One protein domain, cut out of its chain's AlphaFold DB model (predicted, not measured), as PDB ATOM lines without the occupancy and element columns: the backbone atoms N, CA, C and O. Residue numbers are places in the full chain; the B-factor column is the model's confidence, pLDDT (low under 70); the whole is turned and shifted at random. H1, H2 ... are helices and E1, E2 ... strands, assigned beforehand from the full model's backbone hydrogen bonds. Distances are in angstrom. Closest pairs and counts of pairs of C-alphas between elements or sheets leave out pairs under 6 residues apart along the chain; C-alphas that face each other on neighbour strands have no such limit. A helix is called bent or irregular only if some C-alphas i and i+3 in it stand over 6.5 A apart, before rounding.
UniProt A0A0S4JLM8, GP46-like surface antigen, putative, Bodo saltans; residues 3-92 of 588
ATOM      1  N   ILE A   3     -50.016   3.202  25.518       85.19
ATOM      2  CA  ILE A   3     -49.094   4.075  24.792       85.19
ATOM      3  C   ILE A   3     -48.128   3.152  24.057       85.19
ATOM      4  O   ILE A   3     -47.574   2.235  24.666       85.19
ATOM      5  N   PHE A   4     -47.948   3.370  22.759       88.88
ATOM      6  CA  PHE A   4     -46.926   2.683  21.980       88.88
ATOM      7  C   PHE A   4     -45.930   3.720  21.475       88.88
ATOM      8  O   PHE A   4     -46.288   4.575  20.664       88.88
ATOM      9  N   ALA A   5     -44.703   3.660  21.987       89.06
ATOM     10  CA  ALA A   5     -43.651   4.617  21.684       89.06
ATOM     11  C   ALA A   5     -42.377   3.894  21.241       89.06
ATOM     12  O   ALA A   5     -41.890   2.998  21.928       89.06
ATOM     13  N   VAL A   6     -41.858   4.283  20.081       88.69
ATOM     14  CA  VAL A   6     -40.653   3.746  19.455       88.69
ATOM     15  C   VAL A   6     -39.905   4.919  18.827       88.69
ATOM     16  O   VAL A   6     -40.303   5.444  17.792       88.69
ATOM     17  N   GLY A   7     -38.821   5.354  19.458       88.94
ATOM     18  CA  GLY A   7     -38.045   6.514  19.026       88.94
ATOM     19  C   GLY A   7     -36.567   6.197  18.832       88.94
ATOM     20  O   GLY A   7     -36.083   5.217  19.398       88.94
ATOM     21  N   TYR A   8     -35.873   7.026  18.052       84.38
ATOM     22  CA  TYR A   8     -34.408   7.157  18.063       84.38
ATOM     23  C   TYR A   8     -33.655   5.843  17.859       84.38
ATOM     24  O   TYR A   8     -32.711   5.511  18.573       84.38
ATOM     25  N   ASN A   9     -34.093   5.060  16.880       85.62
ATOM     26  CA  ASN A   9     -33.447   3.805  16.545       85.62
ATOM     27  C   ASN A   9     -33.397   3.619  15.019       85.62
ATOM     28  O   ASN A   9     -33.704   4.524  14.248       85.62
ATOM     29  N   GLN A  10     -32.905   2.466  14.570       85.50
ATOM     30  CA  GLN A  10     -32.739   2.166  13.143       85.50
ATOM     31  C   GLN A  10     -33.816   1.208  12.619       85.50
ATOM     32  O   GLN A  10     -33.589   0.518  11.618       85.50
ATOM     33  N   LEU A  11     -34.975   1.128  13.285       86.44
ATOM     34  CA  LEU A  11     -36.070   0.286  12.819       86.44
ATOM     35  C   LEU A  11     -36.531   0.740  11.433       86.44
ATOM     36  O   LEU A  11     -36.577   1.921  11.089       86.44
ATOM     37  N   SER A  12     -36.855  -0.250  10.613       93.19
ATOM     38  CA  SER A  12     -37.221  -0.064   9.217       93.19
ATOM     39  C   SER A  12     -38.375  -0.975   8.858       93.19
ATOM     40  O   SER A  12     -38.452  -2.095   9.364       93.19
ATOM     41  N   GLY A  13     -39.223  -0.534   7.938       92.94
ATOM     42  CA  GLY A  13     -40.321  -1.350   7.436       92.94
ATOM     43  C   GLY A  13     -41.591  -0.546   7.221       92.94
ATOM     44  O   GLY A  13     -41.610   0.678   7.345       92.94
ATOM     45  N   ARG A  14     -42.660  -1.260   6.867       91.81
ATOM     46  CA  ARG A  14     -43.989  -0.676   6.705       91.81
ATOM     47  C   ARG A  14     -44.805  -0.844   7.972       91.81
ATOM     48  O   ARG A  14     -44.883  -1.952   8.499       91.81
ATOM     49  N   LEU A  15     -45.430   0.238   8.423       88.94
ATOM     50  CA  LEU A  15     -46.365   0.172   9.538       88.94
ATOM     51  C   LEU A  15     -47.584  -0.696   9.151       88.94
ATOM     52  O   LEU A  15     -48.078  -0.565   8.024       88.94
ATOM     53  N   PRO A  16     -48.081  -1.584  10.032       89.06
ATOM     54  CA  PRO A  16     -49.315  -2.317   9.774       89.06
ATOM     55  C   PRO A  16     -50.482  -1.359   9.533       89.06
ATOM     56  O   PRO A  16     -50.625  -0.363  10.233       89.06
ATOM     57  N   THR A  17     -51.359  -1.690   8.586       84.56
ATOM     58  CA  THR A  17     -52.535  -0.866   8.253       84.56
ATOM     59  C   THR A  17     -53.651  -0.933   9.292       84.56
ATOM     60  O   THR A  17     -54.638  -0.220   9.155       84.56
ATOM     61  N   ARG A  18     -53.512  -1.791  10.309       87.38
ATOM     62  CA  ARG A  18     -54.464  -1.967  11.407       87.38
ATOM     63  C   ARG A  18     -53.733  -1.882  12.736       87.38
ATOM     64  O   ARG A  18     -52.699  -2.530  12.910       87.38
ATOM     65  N   CYS A  19     -54.302  -1.156  13.689       87.81
ATOM     66  CA  CYS A  19     -53.833  -1.133  15.072       87.81
ATOM     67  C   CYS A  19     -54.964  -1.459  16.051       87.81
ATOM     68  O   CYS A  19     -56.144  -1.405  15.709       87.81
ATOM     69  N   SER A  20     -54.603  -1.789  17.293       88.69
ATOM     70  CA  SER A  20     -55.604  -1.943  18.348       88.69
ATOM     71  C   SER A  20     -56.291  -0.595  18.626       88.69
ATOM     72  O   SER A  20     -55.584   0.393  18.842       88.69
ATOM     73  N   PRO A  21     -57.633  -0.536  18.730       82.94
ATOM     74  CA  PRO A  21     -58.356   0.692  19.080       82.94
ATOM     75  C   PRO A  21     -58.107   1.143  20.532       82.94
ATOM     76  O   PRO A  21     -58.548   2.214  20.949       82.94
ATOM     77  N   THR A  22     -57.414   0.327  21.335       85.81
ATOM     78  CA  THR A  22     -57.035   0.649  22.720       85.81
ATOM     79  C   THR A  22     -55.796   1.543  22.824       85.81
ATOM     80  O   THR A  22     -55.483   2.016  23.924       85.81
ATOM     81  N   ILE A  23     -55.086   1.765  21.711       87.62
ATOM     82  CA  ILE A  23     -53.928   2.659  21.652       87.62
ATOM     83  C   ILE A  23     -54.428   4.104  21.662       87.62
ATOM     84  O   ILE A  23     -55.206   4.508  20.802       87.62
ATOM     85  N   LYS A  24     -53.997   4.878  22.664       85.12
ATOM     86  CA  LYS A  24     -54.355   6.303  22.818       85.12
ATOM     87  C   LYS A  24     -53.228   7.245  22.411       85.12
ATOM     88  O   LYS A  24     -53.483   8.419  22.162       85.12
ATOM     89  N   ALA A  25     -52.004   6.733  22.340       87.69
ATOM     90  CA  ALA A  25     -50.855   7.474  21.859       87.69
ATOM     91  C   ALA A  25     -49.938   6.566  21.042       87.69
ATOM     92  O   ALA A  25     -49.613   5.457  21.479       87.69
ATOM     93  N   LEU A  26     -49.545   7.049  19.866       91.12
ATOM     94  CA  LEU A  26     -48.668   6.363  18.929       91.12
ATOM     95  C   LEU A  26     -47.506   7.295  18.576       91.12
ATOM     96  O   LEU A  26     -47.693   8.287  17.869       91.12
ATOM     97  N   LEU A  27     -46.320   6.986  19.094       91.56
ATOM     98  CA  LEU A  27     -45.132   7.828  18.971       91.56
ATOM     99  C   LEU A  27     -44.036   7.068  18.210       91.56
ATOM    100  O   LEU A  27     -43.422   6.159  18.754       91.56
ATOM    101  N   PHE A  28     -43.787   7.436  16.958       92.44
ATOM    102  CA  PHE A  28     -42.634   7.033  16.163       92.44
ATOM    103  C   PHE A  28     -41.714   8.229  15.929       92.44
ATOM    104  O   PHE A  28     -41.991   9.057  15.071       92.44
ATOM    105  N   GLN A  29     -40.612   8.322  16.666       91.00
ATOM    106  CA  GLN A  29     -39.703   9.472  16.575       91.00
ATOM    107  C   GLN A  29     -38.390   9.073  15.889       91.00
ATOM    108  O   GLN A  29     -37.788   8.064  16.244       91.00
ATOM    109  N   HIS A  30     -37.927   9.852  14.917       90.06
ATOM    110  CA  HIS A  30     -36.604   9.747  14.287       90.06
ATOM    111  C   HIS A  30     -36.245   8.369  13.694       90.06
ATOM    112  O   HIS A  30     -35.086   7.961  13.683       90.06
ATOM    113  N   ASN A  31     -37.233   7.656  13.145       90.19
ATOM    114  CA  ASN A  31     -37.029   6.389  12.437       90.19
ATOM    115  C   ASN A  31     -37.206   6.578  10.926       90.19
ATOM    116  O   ASN A  31     -38.252   6.258  10.356       90.19
ATOM    117  N   THR A  32     -36.161   7.072  10.264       88.69
ATOM    118  CA  THR A  32     -36.204   7.499   8.850       88.69
ATOM    119  C   THR A  32     -36.587   6.395   7.862       88.69
ATOM    120  O   THR A  32     -37.013   6.680   6.746       88.69
ATOM    121  N   ARG A  33     -36.448   5.125   8.258       88.75
ATOM    122  CA  ARG A  33     -36.749   3.953   7.422       88.75
ATOM    123  C   ARG A  33     -38.125   3.335   7.689       88.75
ATOM    124  O   ARG A  33     -38.466   2.337   7.047       88.75
ATOM    125  N   ILE A  34     -38.899   3.877   8.630       91.19
ATOM    126  CA  ILE A  34     -40.302   3.502   8.818       91.19
ATOM    127  C   ILE A  34     -41.144   4.325   7.849       91.19
ATOM    128  O   ILE A  34     -41.065   5.551   7.828       91.19
ATOM    129  N   VAL A  35     -41.946   3.641   7.041       91.81
ATOM    130  CA  VAL A  35     -42.790   4.248   6.003       91.81
ATOM    131  C   VAL A  35     -44.202   3.664   6.056       91.81
ATOM    132  O   VAL A  35     -44.408   2.561   6.565       91.81
ATOM    133  N   GLY A  36     -45.191   4.358   5.496       89.00
ATOM    134  CA  GLY A  36     -46.568   3.858   5.415       89.00
ATOM    135  C   GLY A  36     -47.615   4.910   5.761       89.00
ATOM    136  O   GLY A  36     -47.307   6.091   5.892       89.00
ATOM    137  N   ALA A  37     -48.862   4.462   5.887       87.25
ATOM    138  CA  ALA A  37     -49.980   5.287   6.329       87.25
ATOM    139  C   ALA A  37     -50.335   4.949   7.779       87.25
ATOM    140  O   ALA A  37     -50.194   3.802   8.208       87.25
ATOM    141  N   LEU A  38     -50.828   5.944   8.516       87.38
ATOM    142  CA  LEU A  38     -51.376   5.710   9.844       87.38
ATOM    143  C   LEU A  38     -52.657   4.860   9.757       87.38
ATOM    144  O   LEU A  38     -53.467   5.082   8.853       87.38
ATOM    145  N   PRO A  39     -52.865   3.901  10.678       86.75
ATOM    146  CA  PRO A  39     -54.088   3.112  10.733       86.75
ATOM    147  C   PRO A  39     -55.314   4.006  10.931       86.75
ATOM    148  O   PRO A  39     -55.306   4.904  11.776       86.75
ATOM    149  N   MET A  40     -56.387   3.740  10.184       84.25
ATOM    150  CA  MET A  40     -57.630   4.519  10.279       84.25
ATOM    151  C   MET A  40     -58.378   4.272  11.596       84.25
ATOM    152  O   MET A  40     -59.265   5.042  11.956       84.25
ATOM    153  N   GLU A  41     -58.033   3.204  12.318       85.44
ATOM    154  CA  GLU A  41     -58.623   2.847  13.608       85.44
ATOM    155  C   GLU A  41     -58.116   3.714  14.775       85.44
ATOM    156  O   GLU A  41     -58.639   3.607  15.889       85.44
ATOM    157  N   LEU A  42     -57.122   4.583  14.548       82.44
ATOM    158  CA  LEU A  42     -56.702   5.573  15.537       82.44
ATOM    159  C   LEU A  42     -57.807   6.615  15.730       82.44
ATOM    160  O   LEU A  42     -58.239   7.288  14.798       82.44
ATOM    161  N   SER A  43     -58.258   6.772  16.975       75.25
ATOM    162  CA  SER A  43     -59.239   7.799  17.332       75.25
ATOM    163  C   SER A  43     -58.697   9.193  17.004       75.25
ATOM    164  O   SER A  43     -57.520   9.451  17.253       75.25
ATOM    165  N   SER A  44     -59.563  10.116  16.566       71.81
ATOM    166  CA  SER A  44     -59.230  11.534  16.336       71.81
ATOM    167  C   SER A  44     -58.649  12.250  17.558       71.81
ATOM    168  O   SER A  44     -58.074  13.321  17.426       71.81
ATOM    169  N   PHE A  45     -58.802  11.666  18.748       69.56
ATOM    170  CA  PHE A  45     -58.243  12.192  19.989       69.56
ATOM    171  C   PHE A  45     -56.868  11.610  20.332       69.56
ATOM    172  O   PHE A  45     -56.299  11.994  21.346       69.56
ATOM    173  N   SER A  46     -56.342  10.663  19.555       81.38
ATOM    174  CA  SER A  46     -55.075   9.998  19.875       81.38
ATOM    175  C   SER A  46     -53.894  10.946  19.676       81.38
ATOM    176  O   SER A  46     -53.827  11.647  18.671       81.38
ATOM    177  N   ALA A  47     -52.940  10.936  20.607       83.44
ATOM    178  CA  ALA A  47     -51.681  11.653  20.427       83.44
ATOM    179  C   ALA A  47     -50.822  10.913  19.391       83.44
ATOM    180  O   ALA A  47     -50.447   9.759  19.601       83.44
ATOM    181  N   ILE A  48     -50.528  11.561  18.265       86.94
ATOM    182  CA  ILE A  48     -49.724  10.991  17.181       86.94
ATOM    183  C   ILE A  48     -48.440  11.808  17.070       86.94
ATOM    184  O   ILE A  48     -48.490  13.017  16.864       86.94
ATOM    185  N   GLY A  49     -47.289  11.155  17.184       89.38
ATOM    186  CA  GLY A  49     -45.995  11.785  16.932       89.38
ATOM    187  C   GLY A  49     -45.192  10.927  15.978       89.38
ATOM    188  O   GLY A  49     -44.735   9.876  16.395       89.38
ATOM    189  N   VAL A  50     -45.070  11.312  14.707       88.81
ATOM    190  CA  VAL A  50     -44.418  10.500  13.653       88.81
ATOM    191  C   VAL A  50     -43.197  11.191  13.034       88.81
ATOM    192  O   VAL A  50     -42.887  11.021  11.856       88.81
ATOM    193  N   CYS A  51     -42.490  11.994  13.821       89.06
ATOM    194  CA  CYS A  51     -41.472  12.899  13.302       89.06
ATOM    195  C   CYS A  51     -40.191  12.171  12.906       89.06
ATOM    196  O   CYS A  51     -39.834  11.147  13.483       89.06
ATOM    197  N   GLY A  52     -39.512  12.669  11.870       85.50
ATOM    198  CA  GLY A  52     -38.334  12.004  11.308       85.50
ATOM    199  C   GLY A  52     -38.619  10.602  10.748       85.50
ATOM    200  O   GLY A  52     -37.699   9.790  10.647       85.50
ATOM    201  N   THR A  53     -39.877  10.297  10.411       89.12
ATOM    202  CA  THR A  53     -40.278   9.073   9.702       89.12
ATOM    203  C   THR A  53     -40.782   9.400   8.301       89.12
ATOM    204  O   THR A  53     -41.042  10.555   7.969       89.12
ATOM    205  N   GLY A  54     -40.948   8.376   7.466       86.19
ATOM    206  CA  GLY A  54     -41.560   8.521   6.151       86.19
ATOM    207  C   GLY A  54     -43.091   8.482   6.165       86.19
ATOM    208  O   GLY A  54     -43.692   7.997   5.204       86.19
ATOM    209  N   MET A  55     -43.722   8.896   7.264       87.19
ATOM    210  CA  MET A  55     -45.172   8.865   7.462       87.19
ATOM    211  C   MET A  55     -45.688  10.282   7.718       87.19
ATOM    212  O   MET A  55     -45.104  11.013   8.508       87.19
ATOM    213  N   CYS A  56     -46.818  10.637   7.107       84.75
ATOM    214  CA  CYS A  56     -47.611  11.798   7.511       84.75
ATOM    215  C   CYS A  56     -49.049  11.357   7.808       84.75
ATOM    216  O   CYS A  56     -49.572  10.482   7.105       84.75
ATOM    217  N   PRO A  57     -49.720  11.959   8.807       78.31
ATOM    218  CA  PRO A  57     -51.148  11.769   9.000       78.31
ATOM    219  C   PRO A  57     -51.950  12.207   7.770       78.31
ATOM    220  O   PRO A  57     -51.562  13.121   7.040       78.31
ATOM    221  N   SER A  58     -53.101  11.572   7.544       71.75
ATOM    222  CA  SER A  58     -54.061  12.047   6.546       71.75
ATOM    223  C   SER A  58     -54.612  13.430   6.916       71.75
ATOM    224  O   SER A  58     -54.616  13.822   8.081       71.75
ATOM    225  N   THR A  59     -55.158  14.146   5.929       56.81
ATOM    226  CA  THR A  59     -55.637  15.546   6.020       56.81
ATOM    227  C   THR A  59     -56.647  15.844   7.137       56.81
ATOM    228  O   THR A  59     -56.876  17.006   7.456       56.81
ATOM    229  N   THR A  60     -57.250  14.826   7.744       61.91
ATOM    230  CA  THR A  60     -58.200  14.949   8.856       61.91
ATOM    231  C   THR A  60     -57.546  15.179  10.224       61.91
ATOM    232  O   THR A  60     -58.242  15.600  11.146       61.91
ATOM    233  N   LEU A  61     -56.236  14.940  10.374       64.88
ATOM    234  CA  LEU A  61     -55.468  15.160  11.610       64.88
ATOM    235  C   LEU A  61     -54.100  15.779  11.269       64.88
ATOM    236  O   LEU A  61     -53.093  15.083  11.320       64.88
ATOM    237  N   PRO A  62     -54.024  17.070  10.894       60.34
ATOM    238  CA  PRO A  62     -52.786  17.661  10.371       60.34
ATOM    239  C   PRO A  62     -51.671  17.804  11.416       60.34
ATOM    240  O   PRO A  62     -50.533  18.105  11.059       60.34
ATOM    241  N   PHE A  63     -51.997  17.628  12.696       74.75
ATOM    242  CA  PHE A  63     -51.085  17.872  13.798       74.75
ATOM    243  C   PHE A  63     -50.375  16.589  14.211       74.75
ATOM    244  O   PHE A  63     -51.015  15.577  14.509       74.75
ATOM    245  N   GLN A  64     -49.051  16.665  14.259       86.31
ATOM    246  CA  GLN A  64     -48.190  15.655  14.855       86.31
ATOM    247  C   GLN A  64     -47.357  16.285  15.969       86.31
ATOM    248  O   GLN A  64     -47.135  17.493  15.975       86.31
ATOM    249  N   TYR A  65     -46.884  15.467  16.901       90.31
ATOM    250  CA  TYR A  65     -46.014  15.917  17.985       90.31
ATOM    251  C   TYR A  65     -44.582  15.404  17.796       90.31
ATOM    252  O   TYR A  65     -44.367  14.190  17.716       90.31
ATOM    253  N   CYS A  66     -43.608  16.312  17.754       90.56
ATOM    254  CA  CYS A  66     -42.185  16.011  17.578       90.56
ATOM    255  C   CYS A  66     -41.439  16.132  18.898       90.56
ATOM    256  O   CYS A  66     -40.797  17.130  19.195       90.56
ATOM    257  N   LEU A  67     -41.578  15.093  19.718       90.19
ATOM    258  CA  LEU A  67     -40.957  15.046  21.035       90.19
ATOM    259  C   LEU A  67     -39.442  14.840  20.875       90.19
ATOM    260  O   LEU A  67     -39.066  13.891  20.181       90.19
ATOM    261  N   PRO A  68     -38.596  15.674  21.504       85.94
ATOM    262  CA  PRO A  68     -37.150  15.495  21.481       85.94
ATOM    263  C   PRO A  68     -36.722  14.285  22.335       85.94
ATOM    264  O   PRO A  68     -37.529  13.716  23.083       85.94
ATOM    265  N   SER A  69     -35.476  13.825  22.169       84.50
ATOM    266  CA  SER A  69     -35.034  12.499  22.647       84.50
ATOM    267  C   SER A  69     -34.968  12.396  24.171       84.50
ATOM    268  O   SER A  69     -35.060  11.314  24.751       84.50
ATOM    269  N   GLU A  70     -34.900  13.556  24.806       81.94
ATOM    270  CA  GLU A  70     -34.735  13.775  26.231       81.94
ATOM    271  C   GLU A  70     -36.087  13.754  26.963       81.94
ATOM    272  O   GLU A  70     -36.130  13.698  28.194       81.94
ATOM    273  N   VAL A  71     -37.216  13.776  26.238       79.50
ATOM    274  CA  VAL A  71     -38.545  13.784  26.863       79.50
ATOM    275  C   VAL A  71     -38.917  12.389  27.348       79.50
ATOM    276  O   VAL A  71     -39.363  11.527  26.590       79.50
ATOM    277  N   MET A  72     -38.815  12.197  28.661       78.00
ATOM    278  CA  MET A  72     -39.368  11.034  29.347       78.00
ATOM    279  C   MET A  72     -40.765  11.327  29.891       78.00
ATOM    280  O   MET A  72     -41.018  12.357  30.511       78.00
ATOM    281  N   PHE A  73     -41.682  10.383  29.691       78.06
ATOM    282  CA  PHE A  73     -43.056  10.480  30.169       78.06
ATOM    283  C   PHE A  73     -43.451   9.210  30.923       78.06
ATOM    284  O   PHE A  73     -43.352   8.108  30.385       78.06
ATOM    285  N   SER A  74     -43.906   9.365  32.168       79.38
ATOM    286  CA  SER A  74     -44.278   8.250  33.052       79.38
ATOM    287  C   SER A  74     -45.765   8.207  33.419       79.38
ATOM    288  O   SER A  74     -46.187   7.277  34.108       79.38
ATOM    289  N   SER A  75     -46.565   9.199  33.013       79.00
ATOM    290  CA  SER A  75     -47.999   9.220  33.322       79.00
ATOM    291  C   SER A  75     -48.763   8.272  32.391       79.00
ATOM    292  O   SER A  75     -48.367   8.003  31.259       79.00
ATOM    293  N   GLN A  76     -49.861   7.703  32.884       78.06
ATOM    294  CA  GLN A  76     -50.795   6.936  32.053       78.06
ATOM    295  C   GLN A  76     -51.966   7.799  31.576       78.06
ATOM    296  O   GLN A  76     -52.830   7.289  30.864       78.06
ATOM    297  N   ASP A  77     -52.009   9.076  31.967       82.75
ATOM    298  CA  ASP A  77     -53.064  10.007  31.584       82.75
ATOM    299  C   ASP A  77     -52.761  10.643  30.219       82.75
ATOM    300  O   ASP A  77     -51.677  11.160  29.948       82.75
ATOM    301  N   GLN A  78     -53.751  10.607  29.331       80.25
ATOM    302  CA  GLN A  78     -53.662  11.174  27.990       80.25
ATOM    303  C   GLN A  78     -53.574  12.697  28.018       80.25
ATOM    304  O   GLN A  78     -52.935  13.297  27.154       80.25
ATOM    305  N   SER A  79     -54.230  13.321  28.996       81.25
ATOM    306  CA  SER A  79     -54.253  14.773  29.131       81.25
ATOM    307  C   SER A  79     -52.883  15.324  29.526       81.25
ATOM    308  O   SER A  79     -52.470  16.351  28.987       81.25
ATOM    309  N   ASP A  80     -52.142  14.598  30.362       83.06
ATOM    310  CA  ASP A  80     -50.765  14.939  30.723       83.06
ATOM    311  C   ASP A  80     -49.831  14.823  29.517       83.06
ATOM    312  O   ASP A  80     -49.021  15.718  29.282       83.06
ATOM    313  N   LEU A  81     -49.980  13.764  28.710       83.75
ATOM    314  CA  LEU A  81     -49.174  13.585  27.501       83.75
ATOM    315  C   LEU A  81     -49.428  14.707  26.490       83.75
ATOM    316  O   LEU A  81     -48.484  15.245  25.924       83.75
ATOM    317  N   LEU A  82     -50.693  15.073  26.267       84.00
ATOM    318  CA  LEU A  82     -51.052  16.144  25.335       84.00
ATOM    319  C   LEU A  82     -50.562  17.514  25.813       84.00
ATOM    320  O   LEU A  82     -50.133  18.316  24.990       84.00
ATOM    321  N   ARG A  83     -50.585  17.781  27.127       84.12
ATOM    322  CA  ARG A  83     -50.017  19.010  27.709       84.12
ATOM    323  C   ARG A  83     -48.500  19.059  27.583       84.12
ATOM    324  O   ARG A  83     -47.956  20.109  27.270       84.12
ATOM    325  N   LEU A  84     -47.828  17.932  27.807       86.50
ATOM    326  CA  LEU A  84     -46.381  17.836  27.633       86.50
ATOM    327  C   LEU A  84     -45.982  17.987  26.159       86.50
ATOM    328  O   LEU A  84     -44.969  18.604  25.855       86.50
ATOM    329  N   ALA A  85     -46.783  17.429  25.249       86.69
ATOM    330  CA  ALA A  85     -46.504  17.416  23.821       86.69
ATOM    331  C   ALA A  85     -46.922  18.703  23.092       86.69
ATOM    332  O   ALA A  85     -46.400  18.966  22.013       86.69
ATOM    333  N   SER A  86     -47.829  19.517  23.648       86.44
ATOM    334  CA  SER A  86     -48.354  20.715  22.972       86.44
ATOM    335  C   SER A  86     -47.305  21.723  22.485       86.44
ATOM    336  O   SER A  86     -47.524  22.277  21.410       86.44
ATOM    337  N   PRO A  87     -46.172  21.962  23.183       87.06
ATOM    338  CA  PRO A  87     -45.128  22.858  22.678       87.06
ATOM    339  C   PRO A  87     -44.428  22.320  21.421       87.06
ATOM    340  O   PRO A  87     -43.847  23.088  20.668       87.06
ATOM    341  N   PHE A  88     -44.504  21.008  21.182       88.12
ATOM    342  CA  PHE A  88     -43.819  20.293  20.103       88.12
ATOM    343  C   PHE A  88     -44.750  19.964  18.929       88.12
ATOM    344  O   PHE A  88     -44.554  18.976  18.218       88.12
ATOM    345  N   GLN A  89     -45.832  20.724  18.777       89.56
ATOM    346  CA  GLN A  89     -46.820  20.500  17.734       89.56
ATOM    347  C   GLN A  89     -46.298  21.001  16.383       89.56
ATOM    348  O   GLN A  89     -46.085  22.196  16.194       89.56
ATOM    349  N   GLU A  90     -46.178  20.096  15.419       84.19
ATOM    350  CA  GLU A  90     -45.796  20.399  14.041       84.19
ATOM    351  C   GLU A  90     -46.906  20.024  13.054       84.19
ATOM    352  O   GLU A  90     -47.740  19.144  13.303       84.19
ATOM    353  N   VAL A  91     -46.914  20.695  11.899       83.31
ATOM    354  CA  VAL A  91     -47.779  20.349  10.767       83.31
ATOM    355  C   VAL A  91     -46.983  19.464   9.819       83.31
ATOM    356  O   VAL A  91     -45.957  19.885   9.291       83.31
ATOM    357  N   CYS A  92     -47.451  18.239   9.587       80.75
ATOM    358  CA  CYS A  92     -46.753  17.332   8.678       80.75
ATOM    359  C   CYS A  92     -46.902  17.806   7.228       80.75
ATOM    360  O   CYS A  92     -48.024  17.911   6.725       80.75
TER     361      CYS A  92
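Overview. This is residues 3 to 92 of the 588 residues of the protein "GP46-like surface antigen, putative" of Bodo saltans (UniProt A0A0S4JLM8). The chain is wound in stacked turns, a short solenoid in which residues 3 to 22, 23 to 46 and 47 to 62 each go once round, with the parallel strands E1, E3 and E5 stacked along one wall and the short parallel strands E2 and E4 along the opposite wall. E6 follows beside E5, the single helix H1 packs on the outside of the E1, E3, E5 wall, and E7 folds back antiparallel beside E6. The 90 printed residues run E1, E2, E3, E4, E5, E6, H1, E7, with one named helix, seven named strands and a mixed class, though under half of the residues, 38, are in named elements. The sheets are E1, E3, E5 and E2, E4, both parallel, and E6, E7, antiparallel. The whole is compact and rounded, with a radius of gyration of the C-alphas of 12.1 A and spans of 30 by 26 by 22 A.

Arrangement. E1, residues 3 to 7, is an edge strand parallel to the inner strand E3, residues 23 to 29, at 4 degrees; N 6 and O 27 are 2.8 A apart, within hydrogen-bond range. E2, residues 12 to 14, is parallel to E4, residues 33 to 35, at 10 degrees, with N 35 and O 13 at 3.0 A. The other edge strand, E5, residues 47 to 49, is parallel to E3 at 15 degrees, with N 28 and O 49 at 2.7 A. E2 and E5 are apart. E6, residues 63 to 65, comes closest to E5 at the C-alphas of Tyr 65 and Gly 49, 4.3 A. H1, residues 78 to 88, is on the sheet E1, E3, E5, in two layers, a helix on one face of a sheet. Its height over the sheet is 9.6 A, on a local plane fitted to 6 C-alphas of the sheet, only just enough; over E3 and E5, it runs along the strands, but only just, at 28 degrees to E3 on the local plane. The closest C-alphas of H1 and E5 are those of Leu 82 and Ala 47, 6.7 A. H1 is irregular, with C-alphas 84 and 87 at 7.2 A, and 5 of 7 O i to N i+4 pairs within hydrogen-bond range. E7, residues 89 to 91, is antiparallel to E6 at 134 degrees, with N 90 and O 64 at 2.8 A.

Along the chain. E1 begins at C-alpha 3, (-49.094, 4.075, 24.792), and is 12.7 A long. E3 is the longest strand by residues, 16.6 A from C-alpha 23 at (-53.928, 2.659, 21.652). E2, E4, E5 and E6 are 7.2, 6.2, 6.7 and 6.9 A long. H1 is 15.6 A long, and E7, 7.0 A, ends at C-alpha 91, (-47.779, 20.349, 10.767).

Size, cuts and confidence. The C-alphas farthest apart, of Gly 13 and Ser 79, are 30.4 A apart. The printed part has no cut. The links E4 to E5, E5 to E6 and E6 to H1 are long. The mean pLDDT of the printed part is 84.4; residue 45 and residues 59 to 62 are under 70.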